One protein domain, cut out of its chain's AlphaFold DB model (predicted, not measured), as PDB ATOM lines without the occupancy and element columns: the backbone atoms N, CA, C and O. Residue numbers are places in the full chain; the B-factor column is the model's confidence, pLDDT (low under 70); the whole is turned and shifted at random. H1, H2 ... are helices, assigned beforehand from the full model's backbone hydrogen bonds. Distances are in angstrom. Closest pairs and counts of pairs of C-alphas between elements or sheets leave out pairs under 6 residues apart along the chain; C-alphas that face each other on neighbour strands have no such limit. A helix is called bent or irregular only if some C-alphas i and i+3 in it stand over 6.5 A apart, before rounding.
ATOM      1  N   GLN A   8      -5.355  -5.995 -10.965       78.31
ATOM      2  CA  GLN A   8      -4.223  -6.302 -11.828       78.31
ATOM      3  C   GLN A   8      -4.136  -5.336 -13.021       78.31
ATOM      4  O   GLN A   8      -3.045  -4.863 -13.325       78.31
ATOM      5  N   ASP A   9      -5.269  -4.958 -13.621       79.12
ATOM      6  CA  ASP A   9      -5.311  -3.962 -14.703       79.12
ATOM      7  C   ASP A   9      -4.955  -2.548 -14.209       79.12
ATOM      8  O   ASP A   9      -4.401  -1.747 -14.961       79.12
ATOM      9  N   PHE A  10      -5.234  -2.247 -12.934       81.50
ATOM     10  CA  PHE A  10      -4.870  -0.969 -12.313       81.50
ATOM     11  C   PHE A  10      -3.374  -0.881 -11.983       81.50
ATOM     12  O   PHE A  10      -2.740   0.140 -12.243       81.50
ATOM     13  N   LEU A  11      -2.797  -1.948 -11.421       85.00
ATOM     14  CA  LEU A  11      -1.372  -1.991 -11.071       85.00
ATOM     15  C   LEU A  11      -0.464  -2.160 -12.297       85.00
ATOM     16  O   LEU A  11       0.693  -1.738 -12.265       85.00
ATOM     17  N   PHE A  12      -0.975  -2.751 -13.380       83.25
ATOM     18  CA  PHE A  12      -0.203  -3.046 -14.584       83.25
ATOM     19  C   PHE A  12      -0.944  -2.582 -15.849       83.25
ATOM     20  O   PHE A  12      -1.421  -3.409 -16.629       83.25
ATOM     21  N   PRO A  13      -1.024  -1.261 -16.099       86.88
ATOM     22  CA  PRO A  13      -1.679  -0.743 -17.292       86.88
ATOM     23  C   PRO A  13      -0.975  -1.263 -18.553       86.88
ATOM     24  O   PRO A  13       0.232  -1.066 -18.734       86.88
ATOM     25  N   LYS A  14      -1.740  -1.927 -19.430       81.25
ATOM     26  CA  LYS A  14      -1.231  -2.591 -20.647       81.25
ATOM     27  C   LYS A  14      -0.411  -1.652 -21.537       81.25
ATOM     28  O   LYS A  14       0.615  -2.066 -22.062       81.25
ATOM     29  N   GLU A  15      -0.816  -0.388 -21.636       85.19
ATOM     30  CA  GLU A  15      -0.123   0.675 -22.385       85.19
ATOM     31  C   GLU A  15       1.338   0.862 -21.932       85.19
ATOM     32  O   GLU A  15       2.272   0.942 -22.738       85.19
ATOM     33  N   LEU A  16       1.560   0.874 -20.614       85.31
ATOM     34  CA  LEU A  16       2.878   1.119 -20.034       85.31
ATOM     35  C   LEU A  16       3.775  -0.116 -20.179       85.31
ATOM     36  O   LEU A  16       4.942  -0.004 -20.554       85.31
ATOM     37  N   TRP A  17       3.212  -1.306 -19.961       79.19
ATOM     38  CA  TRP A  17       3.948  -2.564 -20.088       79.19
ATOM     39  C   TRP A  17       4.269  -2.941 -21.527       79.19
ATOM     40  O   TRP A  17       5.354  -3.460 -21.764       79.19
ATOM     41  N   MET A  18       3.400  -2.633 -22.491       75.81
ATOM     42  CA  MET A  18       3.720  -2.793 -23.912       75.81
ATOM     43  C   MET A  18       4.909  -1.918 -24.308       75.81
ATOM     44  O   MET A  18       5.810  -2.387 -24.995       75.81
ATOM     45  N   THR A  19       4.971  -0.681 -23.813       81.25
ATOM     46  CA  THR A  19       6.101   0.222 -24.078       81.25
ATOM     47  C   THR A  19       7.399  -0.302 -23.457       81.25
ATOM     48  O   THR A  19       8.430  -0.363 -24.128       81.25
ATOM     49  N   ILE A  20       7.347  -0.747 -22.196       81.06
ATOM     50  CA  ILE A  20       8.491  -1.352 -21.498       81.06
ATOM     51  C   ILE A  20       8.944  -2.632 -22.211       81.06
ATOM     52  O   ILE A  20      10.136  -2.801 -22.447       81.06
ATOM     53  N   TYR A  21       8.018  -3.507 -22.598       79.69
ATOM     54  CA  TYR A  21       8.315  -4.749 -23.312       79.69
ATOM     55  C   TYR A  21       8.933  -4.480 -24.689       79.69
ATOM     56  O   TYR A  21       9.945  -5.085 -25.035       79.69
ATOM     57  N   ASN A  22       8.391  -3.519 -25.438       76.00
ATOM     58  CA  ASN A  22       8.926  -3.110 -26.735       76.00
ATOM     59  C   ASN A  22      10.316  -2.471 -26.625       76.00
ATOM     60  O   ASN A  22      11.090  -2.547 -27.574       76.00
ATOM     61  N   PHE A  23      10.653  -1.866 -25.484       80.00
ATOM     62  CA  PHE A  23      11.977  -1.294 -25.245       80.00
ATOM     63  C   PHE A  23      12.988  -2.335 -24.728       80.00
ATOM     64  O   PHE A  23      14.101  -2.439 -25.245       80.00
ATOM     65  N   LEU A  24      12.608  -3.139 -23.729       77.06
ATOM     66  CA  LEU A  24      13.481  -4.144 -23.112       77.06
ATOM     67  C   LEU A  24      13.667  -5.392 -23.971       77.06
ATOM     68  O   LEU A  24      14.754  -5.966 -23.954       77.06
ATOM     69  N   GLY A  25      12.648  -5.809 -24.724       80.00
ATOM     70  CA  GLY A  25      12.705  -6.998 -25.576       80.00
ATOM     71  C   GLY A  25      13.876  -6.949 -26.565       80.00
ATOM     72  O   GLY A  25      14.742  -7.827 -26.518       80.00
ATOM     73  N   PRO A  26      13.988  -5.899 -27.399       74.31
ATOM     74  CA  PRO A  26      15.109  -5.737 -28.320       74.31
ATOM     75  C   PRO A  26      16.457  -5.597 -27.605       74.31
ATOM     76  O   PRO A  26      17.443  -6.176 -28.055       74.31
ATOM     77  N   ALA A  27      16.515  -4.874 -26.481       73.06
ATOM     78  CA  ALA A  27      17.759  -4.650 -25.742       73.06
ATOM     79  C   ALA A  27      18.314  -5.944 -25.121       73.06
ATOM     80  O   ALA A  27      19.501  -6.241 -25.264       73.06
ATOM     81  N   LEU A  28      17.454  -6.751 -24.491       77.94
ATOM     82  CA  LEU A  28      17.827  -8.048 -23.919       77.94
ATOM     83  C   LEU A  28      18.174  -9.062 -25.012       77.94
ATOM     84  O   LEU A  28      19.168  -9.779 -24.881       77.94
ATOM     85  N   SER A  29      17.420  -9.075 -26.116       76.81
ATOM     86  CA  SER A  29      17.732  -9.915 -27.278       76.81
ATOM     87  C   SER A  29      19.099  -9.558 -27.868       76.81
ATOM     88  O   SER A  29      19.938 -10.431 -28.087       76.81
ATOM     89  N   THR A  30      19.374  -8.266 -28.058       77.19
ATOM     90  CA  THR A  30      20.658  -7.790 -28.596       77.19
ATOM     91  C   THR A  30      21.807  -8.118 -27.640       77.19
ATOM     92  O   THR A  30      22.825  -8.660 -28.067       77.19
ATOM     93  N   GLY A  31      21.631  -7.889 -26.336       82.00
ATOM     94  CA  GLY A  31      22.634  -8.243 -25.330       82.00
ATOM     95  C   GLY A  31      22.958  -9.739 -25.313       82.00
ATOM     96  O   GLY A  31      24.131 -10.118 -25.302       82.00
ATOM     97  N   TYR A  32      21.939 -10.597 -25.384       81.19
ATOM     98  CA  TYR A  32      22.133 -12.047 -25.408       81.19
ATOM     99  C   TYR A  32      22.796 -12.524 -26.709       81.19
ATOM    100  O   TYR A  32      23.707 -13.351 -26.663       81.19
ATOM    101  N   THR A  33      22.421 -11.965 -27.865       76.88
ATOM    102  CA  THR A  33      23.069 -12.300 -29.148       76.88
ATOM    103  C   THR A  33      24.548 -11.915 -29.141       76.88
ATOM    104  O   THR A  33      25.393 -12.754 -29.452       76.88
ATOM    105  N   MET A  34      24.890 -10.711 -28.674       82.56
ATOM    106  CA  MET A  34      26.280 -10.265 -28.565       82.56
ATOM    107  C   MET A  34      27.075 -11.112 -27.558       82.56
ATOM    108  O   MET A  34      28.200 -11.517 -27.847       82.56
ATOM    109  N   GLY A  35      26.474 -11.458 -26.415       87.19
ATOM    110  CA  GLY A  35      27.077 -12.359 -25.429       87.19
ATOM    111  C   GLY A  35      27.338 -13.760 -25.988       87.19
ATOM    112  O   GLY A  35      28.447 -14.278 -25.863       87.19
ATOM    113  N   SER A  36      26.355 -14.355 -26.668       81.94
ATOM    114  CA  SER A  36      26.497 -15.678 -27.287       81.94
ATOM    115  C   SER A  36      27.569 -15.692 -28.385       81.94
ATOM    116  O   SER A  36      28.385 -16.612 -28.427       81.94
ATOM    117  N   TYR A  37      27.651 -14.637 -29.202       84.50
ATOM    118  CA  TYR A  37      28.690 -14.477 -30.219       84.50
ATOM    119  C   TYR A  37      30.097 -14.423 -29.608       84.50
ATOM    120  O   TYR A  37      31.009 -15.102 -30.086       84.50
ATOM    121  N   LEU A  38      30.279 -13.658 -28.527       88.81
ATOM    122  CA  LEU A  38      31.561 -13.576 -27.824       88.81
ATOM    123  C   LEU A  38      31.961 -14.923 -27.208       88.81
ATOM    124  O   LEU A  38      33.122 -15.315 -27.319       88.81
ATOM    125  N   ILE A  39      31.009 -15.656 -26.621       87.75
ATOM    126  CA  ILE A  39      31.253 -16.994 -26.063       87.75
ATOM    127  C   ILE A  39      31.677 -17.966 -27.167       87.75
ATOM    128  O   ILE A  39      32.689 -18.647 -27.017       87.75
ATOM    129  N   VAL A  40      30.956 -18.013 -28.290       85.06
ATOM    130  CA  VAL A  40      31.299 -18.903 -29.411       85.06
ATOM    131  C   VAL A  40      32.667 -18.548 -29.987       85.06
ATOM    132  O   VAL A  40      33.497 -19.433 -30.172       85.06
ATOM    133  N   THR A  41      32.951 -17.261 -30.187       85.81
ATOM    134  CA  THR A  41      34.257 -16.797 -30.680       85.81
ATOM    135  C   THR A  41      35.389 -17.184 -29.723       85.81
ATOM    136  O   THR A  41      36.441 -17.655 -30.158       85.81
ATOM    137  N   TYR A  42      35.167 -17.050 -28.413       89.25
ATOM    138  CA  TYR A  42      36.125 -17.470 -27.392       89.25
ATOM    139  C   TYR A  42      36.354 -18.987 -27.399       89.25
ATOM    140  O   TYR A  42      37.502 -19.429 -27.351       89.25
ATOM    141  N   LEU A  43      35.293 -19.791 -27.516       84.69
ATOM    142  CA  LEU A  43      35.400 -21.250 -27.606       84.69
ATOM    143  C   LEU A  43      36.177 -21.686 -28.853       84.69
ATOM    144  O   LEU A  43      37.052 -22.545 -28.749       84.69
ATOM    145  N   VAL A  44      35.924 -21.054 -30.003       85.69
ATOM    146  CA  VAL A  44      36.693 -21.281 -31.239       85.69
ATOM    147  C   VAL A  44      38.165 -20.927 -31.027       85.69
ATOM    148  O   VAL A  44      39.042 -21.702 -31.403       85.69
ATOM    149  N   PHE A  45      38.458 -19.798 -30.379       89.44
ATOM    150  CA  PHE A  45      39.832 -19.392 -30.087       89.44
ATOM    151  C   PHE A  45      40.557 -20.386 -29.168       89.44
ATOM    152  O   PHE A  45      41.682 -20.791 -29.471       89.44
ATOM    153  N   VAL A  46      39.924 -20.812 -28.069       87.69
ATOM    154  CA  VAL A  46      40.489 -21.815 -27.148       87.69
ATOM    155  C   VAL A  46      40.729 -23.132 -27.878       87.69
ATOM    156  O   VAL A  46      41.807 -23.711 -27.743       87.69
ATOM    157  N   PHE A  47      39.777 -23.566 -28.703       84.62
ATOM    158  CA  PHE A  47      39.913 -24.775 -29.506       84.62
ATOM    159  C   PHE A  47      41.104 -24.686 -30.469       84.62
ATOM    160  O   PHE A  47      41.965 -25.564 -30.462       84.62
ATOM    161  N   CYS A  48      41.222 -23.592 -31.228       84.62
ATOM    162  CA  CYS A  48      42.359 -23.345 -32.118       84.62
ATOM    163  C   CYS A  48      43.694 -23.298 -31.362       84.62
ATOM    164  O   CYS A  48      44.701 -23.798 -31.865       84.62
ATOM    165  N   ARG A  49      43.718 -22.726 -30.150       88.44
ATOM    166  CA  ARG A  49      44.926 -22.641 -29.319       88.44
ATOM    167  C   ARG A  49      45.389 -24.014 -28.840       88.44
ATOM    168  O   ARG A  49      46.567 -24.338 -28.993       88.44
ATOM    169  N   GLU A  50      44.490 -24.811 -28.263       84.56
ATOM    170  CA  GLU A  50      44.830 -26.164 -27.801       84.56
ATOM    171  C   GLU A  50      45.187 -27.077 -28.981       84.56
ATOM    172  O   GLU A  50      46.118 -27.880 -28.894       84.56
ATOM    173  N   TRP A  51      44.528 -26.883 -30.125       80.94
ATOM    174  CA  TRP A  51      44.867 -27.563 -31.369       80.94
ATOM    175  C   TRP A  51      46.277 -27.217 -31.865       80.94
ATOM    176  O   TRP A  51      47.078 -28.120 -32.115       80.94
ATOM    177  N   TYR A  52      46.629 -25.929 -31.929       84.19
ATOM    178  CA  TYR A  52      47.971 -25.479 -32.315       84.19
ATOM    179  C   TYR A  52      49.051 -26.044 -31.383       84.19
ATOM    180  O   TYR A  52      50.109 -26.490 -31.832       84.19
ATOM    181  N   ARG A  53      48.761 -26.091 -30.079       85.56
ATOM    182  CA  ARG A  53      49.663 -26.668 -29.079       85.56
ATOM    183  C   ARG A  53      49.856 -28.174 -29.278       85.56
ATOM    184  O   ARG A  53      50.982 -28.656 -29.193       85.56
ATOM    185  N   SER A  54      48.784 -28.907 -29.578       82.38
ATOM    186  CA  SER A  54      48.844 -30.344 -29.881       82.38
ATOM    187  C   SER A  54      49.659 -30.636 -31.147       82.38
ATOM    188  O   SER A  54      50.480 -31.560 -31.164       82.38
ATOM    189  N   TYR A  55      49.506 -29.793 -32.176       81.25
ATOM    190  CA  TYR A  55      50.258 -29.890 -33.426       81.25
ATOM    191  C   TYR A  55      51.769 -29.739 -33.208       81.25
ATOM    192  O   TYR A  55      52.546 -30.553 -33.708       81.25
ATOM    193  N   GLN A  56      52.191 -28.752 -32.410       86.31
ATOM    194  CA  GLN A  56      53.613 -28.527 -32.126       86.31
ATOM    195  C   GLN A  56      54.290 -29.702 -31.406       86.31
ATOM    196  O   GLN A  56      55.479 -29.930 -31.613       86.31
ATOM    197  N   VAL A  57      53.559 -30.447 -30.571       86.31
ATOM    198  CA  VAL A  57      54.127 -31.552 -29.778       86.31
ATOM    199  C   VAL A  57      54.219 -32.849 -30.579       86.31
ATOM    200  O   VAL A  57      55.181 -33.597 -30.431       86.31
ATOM    201  N   THR A  58      53.217 -33.145 -31.407       82.69
ATOM    202  CA  THR A  58      53.107 -34.456 -32.068       82.69
ATOM    203  C   THR A  58      53.659 -34.478 -33.490       82.69
ATOM    204  O   THR A  58      53.944 -35.560 -34.000       82.69
ATOM    205  N   GLY A  59      53.796 -33.319 -34.148       81.94
ATOM    206  CA  GLY A  59      54.279 -33.213 -35.532       81.94
ATOM    207  C   GLY A  59      53.388 -33.905 -36.571       81.94
ATOM    208  O   GLY A  59      53.759 -33.990 -37.738       81.94
ATOM    209  N   ASN A  60      52.221 -34.410 -36.159       72.38
ATOM    210  CA  ASN A  60      51.370 -35.271 -36.965       72.38
ATOM    211  C   ASN A  60      50.002 -34.612 -37.162       72.38
ATOM    212  O   ASN A  60      49.229 -34.438 -36.220       72.38
ATOM    213  N   ALA A  61      49.663 -34.292 -38.410       65.19
ATOM    214  CA  ALA A  61      48.389 -33.672 -38.773       65.19
ATOM    215  C   ALA A  61      47.194 -34.654 -38.753       65.19
ATOM    216  O   ALA A  61      46.111 -34.325 -39.216       65.19
ATOM    217  N   ALA A  62      47.339 -35.875 -38.231       64.25
ATOM    218  CA  ALA A  62      46.304 -36.908 -38.340       64.25
ATOM    219  C   ALA A  62      44.991 -36.583 -37.585       64.25
ATOM    220  O   ALA A  62      43.939 -37.109 -37.940       64.25
ATOM    221  N   MET A  63      45.006 -35.676 -36.597       63.41
ATOM    222  CA  MET A  63      43.786 -35.197 -35.917       63.41
ATOM    223  C   MET A  63      43.010 -34.108 -36.689       63.41
ATOM    224  O   MET A  63      41.968 -33.646 -36.223       63.41
ATOM    225  N   PHE A  64      43.477 -33.705 -37.874       65.94
ATOM    226  CA  PHE A  64      42.913 -32.604 -38.665       65.94
ATOM    227  C   PHE A  64      41.424 -32.774 -39.045       65.94
ATOM    228  O   PHE A  64      40.666 -31.833 -38.824       65.94
ATOM    229  N   PRO A  65      40.926 -33.931 -39.534       75.94
ATOM    230  CA  PRO A  65      39.560 -34.013 -40.076       75.94
ATOM    231  C   PRO A  65      38.462 -33.872 -39.012       75.94
ATOM    232  O   PRO A  65      37.433 -33.239 -39.244       75.94
ATOM    233  N   TRP A  66      38.691 -34.435 -37.823       78.62
ATOM    234  CA  TRP A  66      37.700 -34.445 -36.745       78.62
ATOM    235  C   TRP A  66      37.533 -33.073 -36.096       78.62
ATOM    236  O   TRP A  66      36.413 -32.695 -35.756       78.62
ATOM    237  N   GLY A  67      38.614 -32.293 -35.986       78.25
ATOM    238  CA  GLY A  67      38.539 -30.929 -35.463       78.25
ATOM    239  C   GLY A  67      37.672 -30.016 -36.332       78.25
ATOM    240  O   GLY A  67      36.812 -29.309 -35.811       78.25
ATOM    241  N   PHE A  68      37.826 -30.093 -37.659       81.50
ATOM    242  CA  PHE A  68      36.978 -29.341 -38.591       81.50
ATOM    243  C   PHE A  68      35.524 -29.810 -38.574       81.50
ATOM    244  O   PHE A  68      34.625 -28.972 -38.619       81.50
ATOM    245  N   ALA A  69      35.274 -31.118 -38.462       83.75
ATOM    246  CA  ALA A  69      33.913 -31.647 -38.373       83.75
ATOM    247  C   ALA A  69      33.180 -31.145 -37.115       83.75
ATOM    248  O   ALA A  69      32.028 -30.717 -37.201       83.75
ATOM    249  N   VAL A  70      33.855 -31.132 -35.960       83.56
ATOM    250  CA  VAL A  70      33.285 -30.618 -34.703       83.56
ATOM    251  C   VAL A  70      33.055 -29.105 -34.780       83.56
ATOM    252  O   VAL A  70      31.986 -28.635 -34.396       83.56
ATOM    253  N   LEU A  71      34.005 -28.343 -35.331       82.44
ATOM    254  CA  LEU A  71      33.845 -26.900 -35.534       82.44
ATOM    255  C   LEU A  71      32.656 -26.584 -36.459       82.44
ATOM    256  O   LEU A  71      31.846 -25.710 -36.149       82.44
ATOM    257  N   ALA A  72      32.525 -27.312 -37.572       85.50
ATOM    258  CA  ALA A  72      31.428 -27.145 -38.522       85.50
ATOM    259  C   ALA A  72      30.067 -27.473 -37.889       85.50
ATOM    260  O   ALA A  72      29.101 -26.744 -38.109       85.50
ATOM    261  N   LEU A  73      29.998 -28.516 -37.054       87.75
ATOM    262  CA  LEU A  73      28.791 -28.861 -36.302       87.75
ATOM    263  C   LEU A  73      28.398 -27.744 -35.320       87.75
ATOM    264  O   LEU A  73      27.232 -27.360 -35.266       87.75
ATOM    265  N   ILE A  74      29.365 -27.192 -34.576       84.06
ATOM    266  CA  ILE A  74      29.122 -26.091 -33.629       84.06
ATOM    267  C   ILE A  74      28.616 -24.845 -34.366       84.06
ATOM    268  O   ILE A  74      27.635 -24.239 -33.936       84.06
ATOM    269  N   LEU A  75      29.233 -24.489 -35.498       84.56
ATOM    270  CA  LEU A  75      28.784 -23.368 -36.328       84.56
ATOM    271  C   LEU A  75      27.378 -23.599 -36.891       84.56
ATOM    272  O   LEU A  75      26.558 -22.684 -36.872       84.56
ATOM    273  N   PHE A  76      27.070 -24.814 -37.341       86.94
ATOM    274  CA  PHE A  76      25.744 -25.157 -37.850       86.94
ATOM    275  C   PHE A  76      24.664 -25.048 -36.764       86.94
ATOM    276  O   PHE A  76      23.629 -24.422 -36.988       86.94
ATOM    277  N   ILE A  77      24.923 -25.579 -35.563       85.88
ATOM    278  CA  ILE A  77      24.014 -25.453 -34.413       85.88
ATOM    279  C   ILE A  77      23.828 -23.981 -34.030       85.88
ATOM    280  O   ILE A  77      22.703 -23.563 -33.763       85.88
ATOM    281  N   PHE A  78      24.896 -23.178 -34.047       84.62
ATOM    282  CA  PHE A  78      24.810 -21.746 -33.764       84.62
ATOM    283  C   PHE A  78      23.953 -21.003 -34.796       84.62
ATOM    284  O   PHE A  78      23.106 -20.203 -34.415       84.62
ATOM    285  N   ILE A  79      24.098 -21.311 -36.089       83.25
ATOM    286  CA  ILE A  79      23.267 -20.723 -37.152       83.25
ATOM    287  C   ILE A  79      21.792 -21.091 -36.958       83.25
ATOM    288  O   ILE A  79      20.931 -20.216 -37.068       83.25
ATOM    289  N   LEU A  80      21.489 -22.351 -36.630       82.06
ATOM    290  CA  LEU A  80      20.119 -22.777 -36.333       82.06
ATOM    291  C   LEU A  80      19.558 -22.074 -35.094       82.06
ATOM    292  O   LEU A  80      18.410 -21.634 -35.106       82.06
ATOM    293  N   PHE A  81      20.369 -21.927 -34.045       82.31
ATOM    294  CA  PHE A  81      19.979 -21.240 -32.820       82.31
ATOM    295  C   PHE A  81      19.728 -19.744 -33.055       82.31
ATOM    296  O   PHE A  81      18.694 -19.228 -32.638       82.31
ATOM    297  N   CYS A  82      20.614 -19.053 -33.779       79.94
ATOM    298  CA  CYS A  82      20.397 -17.665 -34.183       79.94
ATOM    299  C   CYS A  82      19.146 -17.537 -35.056       79.94
ATOM    300  O   CYS A  82      18.316 -16.668 -34.801       79.94
ATOM    301  N   GLY A  83      18.962 -18.423 -36.037       77.06
ATOM    302  CA  GLY A  83      17.765 -18.439 -36.879       77.06
ATOM    303  C   GLY A  83      16.477 -18.601 -36.070       77.06
ATOM    304  O   GLY A  83      15.497 -17.913 -36.338       77.06
ATOM    305  N   TRP A  84      16.495 -19.452 -35.042       78.00
ATOM    306  CA  TRP A  84      15.367 -19.633 -34.131       78.00
ATOM    307  C   TRP A  84      15.134 -18.416 -33.223       78.00
ATOM    308  O   TRP A  84      13.993 -18.019 -33.020       78.00
ATOM    309  N   MET A  85      16.199 -17.785 -32.721       72.12
ATOM    310  CA  MET A  85      16.108 -16.630 -31.821       72.12
ATOM    311  C   MET A  85      15.642 -15.349 -32.528       72.12
ATOM    312  O   MET A  85      14.923 -14.544 -31.941       72.12
ATOM    313  N   PHE A  86      16.036 -15.155 -33.788       69.69
ATOM    314  CA  PHE A  86      15.599 -14.016 -34.599       69.69
ATOM    315  C   PHE A  86      14.263 -14.259 -35.313       69.69
ATOM    316  O   PHE A  86      13.738 -13.341 -35.947       69.69
ATOM    317  N   ALA A  87      13.687 -15.461 -35.210       65.94
ATOM    318  CA  ALA A  87      12.330 -15.700 -35.670       65.94
ATOM    319  C   ALA A  87      11.351 -15.012 -34.700       65.94
ATOM    320  O   ALA A  87      11.328 -15.343 -33.512       65.94
ATOM    321  N   PRO A  88      10.541 -14.039 -35.158       60.50
ATOM    322  CA  PRO A  88       9.579 -13.381 -34.288       60.50
ATOM    323  C   PRO A  88       8.598 -14.414 -33.711       60.50
ATOM    324  O   PRO A  88       8.136 -15.289 -34.454       60.50
ATOM    325  N   PRO A  89       8.243 -14.330 -32.416       53.50
ATOM    326  CA  PRO A  89       7.260 -15.224 -31.815       53.50
ATOM    327  C   PRO A  89       5.924 -15.071 -32.554       53.50
ATOM    328  O   PRO A  89       5.264 -14.040 -32.468       53.50
ATOM    329  N   GLY A  90       5.562 -16.087 -33.342       56.88
ATOM    330  CA  GLY A  90       4.349 -16.110 -34.169       56.88
ATOM    331  C   GLY A  90       4.542 -15.790 -35.658       56.88
ATOM    332  O   GLY A  90       3.585 -15.906 -36.421       56.88
ATOM    333  N   GLY A  91       5.751 -15.443 -36.113       50.78
ATOM    334  CA  GLY A  91       6.054 -15.329 -37.540       50.78
ATOM    335  C   GLY A  91       6.649 -16.629 -38.066       50.78
ATOM    336  O   GLY A  91       7.706 -17.052 -37.610       50.78
ATOM    337  N   GLY A  92       5.978 -17.273 -39.023       55.94
ATOM    338  CA  GLY A  92       6.520 -18.450 -39.708       55.94
ATOM    339  C   GLY A  92       7.934 -18.205 -40.256       55.94
ATOM    340  O   GLY A  92       8.310 -17.068 -40.538       55.94
ATOM    341  N   PHE A  93       8.722 -19.274 -40.400       52.84
ATOM    342  CA  PHE A  93      10.072 -19.237 -40.975       52.84
ATOM    343  C   PHE A  93      10.057 -18.512 -42.337       52.84
ATOM    344  O   PHE A  93       9.542 -19.040 -43.324       52.84
ATOM    345  N   LYS A  94      10.613 -17.296 -42.394       50.66
ATOM    346  CA  LYS A  94      10.827 -16.546 -43.640       50.66
ATOM    347  C   LYS A  94      12.269 -16.755 -44.081       50.66
ATOM    348  O   LYS A  94      13.182 -16.252 -43.434       50.66
ATOM    349  N   ILE A  95      12.482 -17.466 -45.182       53.34
ATOM    350  CA  ILE A  95      13.799 -17.556 -45.825       53.34
ATOM    351  C   ILE A  95      13.745 -16.668 -47.076       53.34
ATOM    352  O   ILE A  95      12.838 -16.791 -47.893       53.34
ATOM    353  N   PHE A  96      14.669 -15.707 -47.182       55.06
ATOM    354  CA  PHE A  96      14.753 -14.728 -48.283       55.06
ATOM    355  C   PHE A  96      13.480 -13.896 -48.544       55.06
ATOM    356  O   PHE A  96      13.211 -13.510 -49.675       55.06
ATOM    357  N   GLY A  97      12.685 -13.606 -47.509       51.47
ATOM    358  CA  GLY A  97      11.459 -12.804 -47.649       51.47
ATOM    359  C   GLY A  97      10.243 -13.574 -48.176       51.47
ATOM    360  O   GLY A  97       9.161 -12.995 -48.254       51.47
ATOM    361  N   TYR A  98      10.382 -14.872 -48.451       51.06
ATOM    362  CA  TYR A  98       9.283 -15.740 -48.861       51.06
ATOM    363  C   TYR A  98       8.821 -16.609 -47.685       51.06
ATOM    364  O   TYR A  98       9.630 -17.206 -46.967       51.06
ATOM    365  N   ASN A  99       7.504 -16.669 -47.471       52.06
ATOM    366  CA  ASN A  99       6.899 -17.588 -46.510       52.06
ATOM    367  C   ASN A  99       6.937 -18.993 -47.125       52.06
ATOM    368  O   ASN A  99       6.102 -19.335 -47.952       52.06
ATOM    369  N   ILE A 100       7.915 -19.807 -46.737       59.50
ATOM    370  CA  ILE A 100       8.063 -21.181 -47.256       59.50
ATOM    371  C   ILE A 100       6.966 -22.108 -46.722       59.50
ATOM    372  O   ILE A 100       6.753 -23.197 -47.245       59.50
ATOM    373  N   VAL A 101       6.275 -21.681 -45.663       55.91
ATOM    374  CA  VAL A 101       5.152 -22.408 -45.087       55.91
ATOM    375  C   VAL A 101       4.010 -21.436 -44.813       55.91
ATOM    376  O   VAL A 101       3.821 -20.942 -43.702       55.91
TER     377      VAL A 101
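This is residues 8 to 101 of the 309 residues of an uncharacterized protein of viral metagenome (UniProt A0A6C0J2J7). The model is a long, loosely closed helical hairpin: the long helix H2 makes the length, and the shorter helix H3 folds back beside it in the opposite direction. The first part of H2, residues 14 to 28, sticks out past H3 with the tiny helix H1 at its tip, while the residues after H3 form a tail with no named element. The printed part has 94 residues with three named helices, H1, H2 and H3 in that order, and no named strand; the class is all helix. The whole is extended, with a radius of gyration of the C-alphas of 21.0 A, and its outline is a rod spanning 71 by 33 by 19 A.

H1 is residues 8 to 11, and C-alpha 8 is at (-4.223, -6.302, -11.828). H2 is residues 14 to 58 and measures 64.0 A from its first C-alpha, at (-1.231, -2.591, -20.647), to its last, at (53.107, -34.456, -32.068). It is neither bent nor irregular, but only just: C-alphas 23 and 26 are 6.2 A apart. H3 is residues 61 to 85, 37.2 A long, and ends with C-alpha 85 at (16.108, -16.630, -31.821). H3 is irregular, with C-alphas 62 and 65 standing 7.5 A apart. Residues 86 to 101 hold no named element.

H1 and H2 meet only through their link, a tight one of 2 residues. H2 and H3 are a hairpin joined by another tight link of 2 residues. They only just touch, with 3 pairs of C-alphas within 8 A; the closest C-alphas, those of Tyr 55 and Ala 61, are 6.8 A apart. Their lines stand at a shallow tilt of 2 degrees, opposite ways, and their centres are 15.6 A apart. H1 and H3 are apart. Of the O i to N i+4 pairs, 39 of 41 in H2 and 17 of 21 in H3 are within hydrogen-bond range, while H1 is too short for such a pair. In the last stretch, residues 94 to 95 pair with residues 98 to 99, antiparallel.

The two C-alphas farthest apart are those of Phe 10 and Gly 59, at 71.3 A. Residues 8 to 28 and residues 56 to 62 stand free; the body without them has 66 residues and spans 47 by 27 by 14 A. The printed part has no cut, and neither link between the helices is long. The mean pLDDT of the printed part is 77.0, with residues 61 to 64 and 86 to 101 under 70.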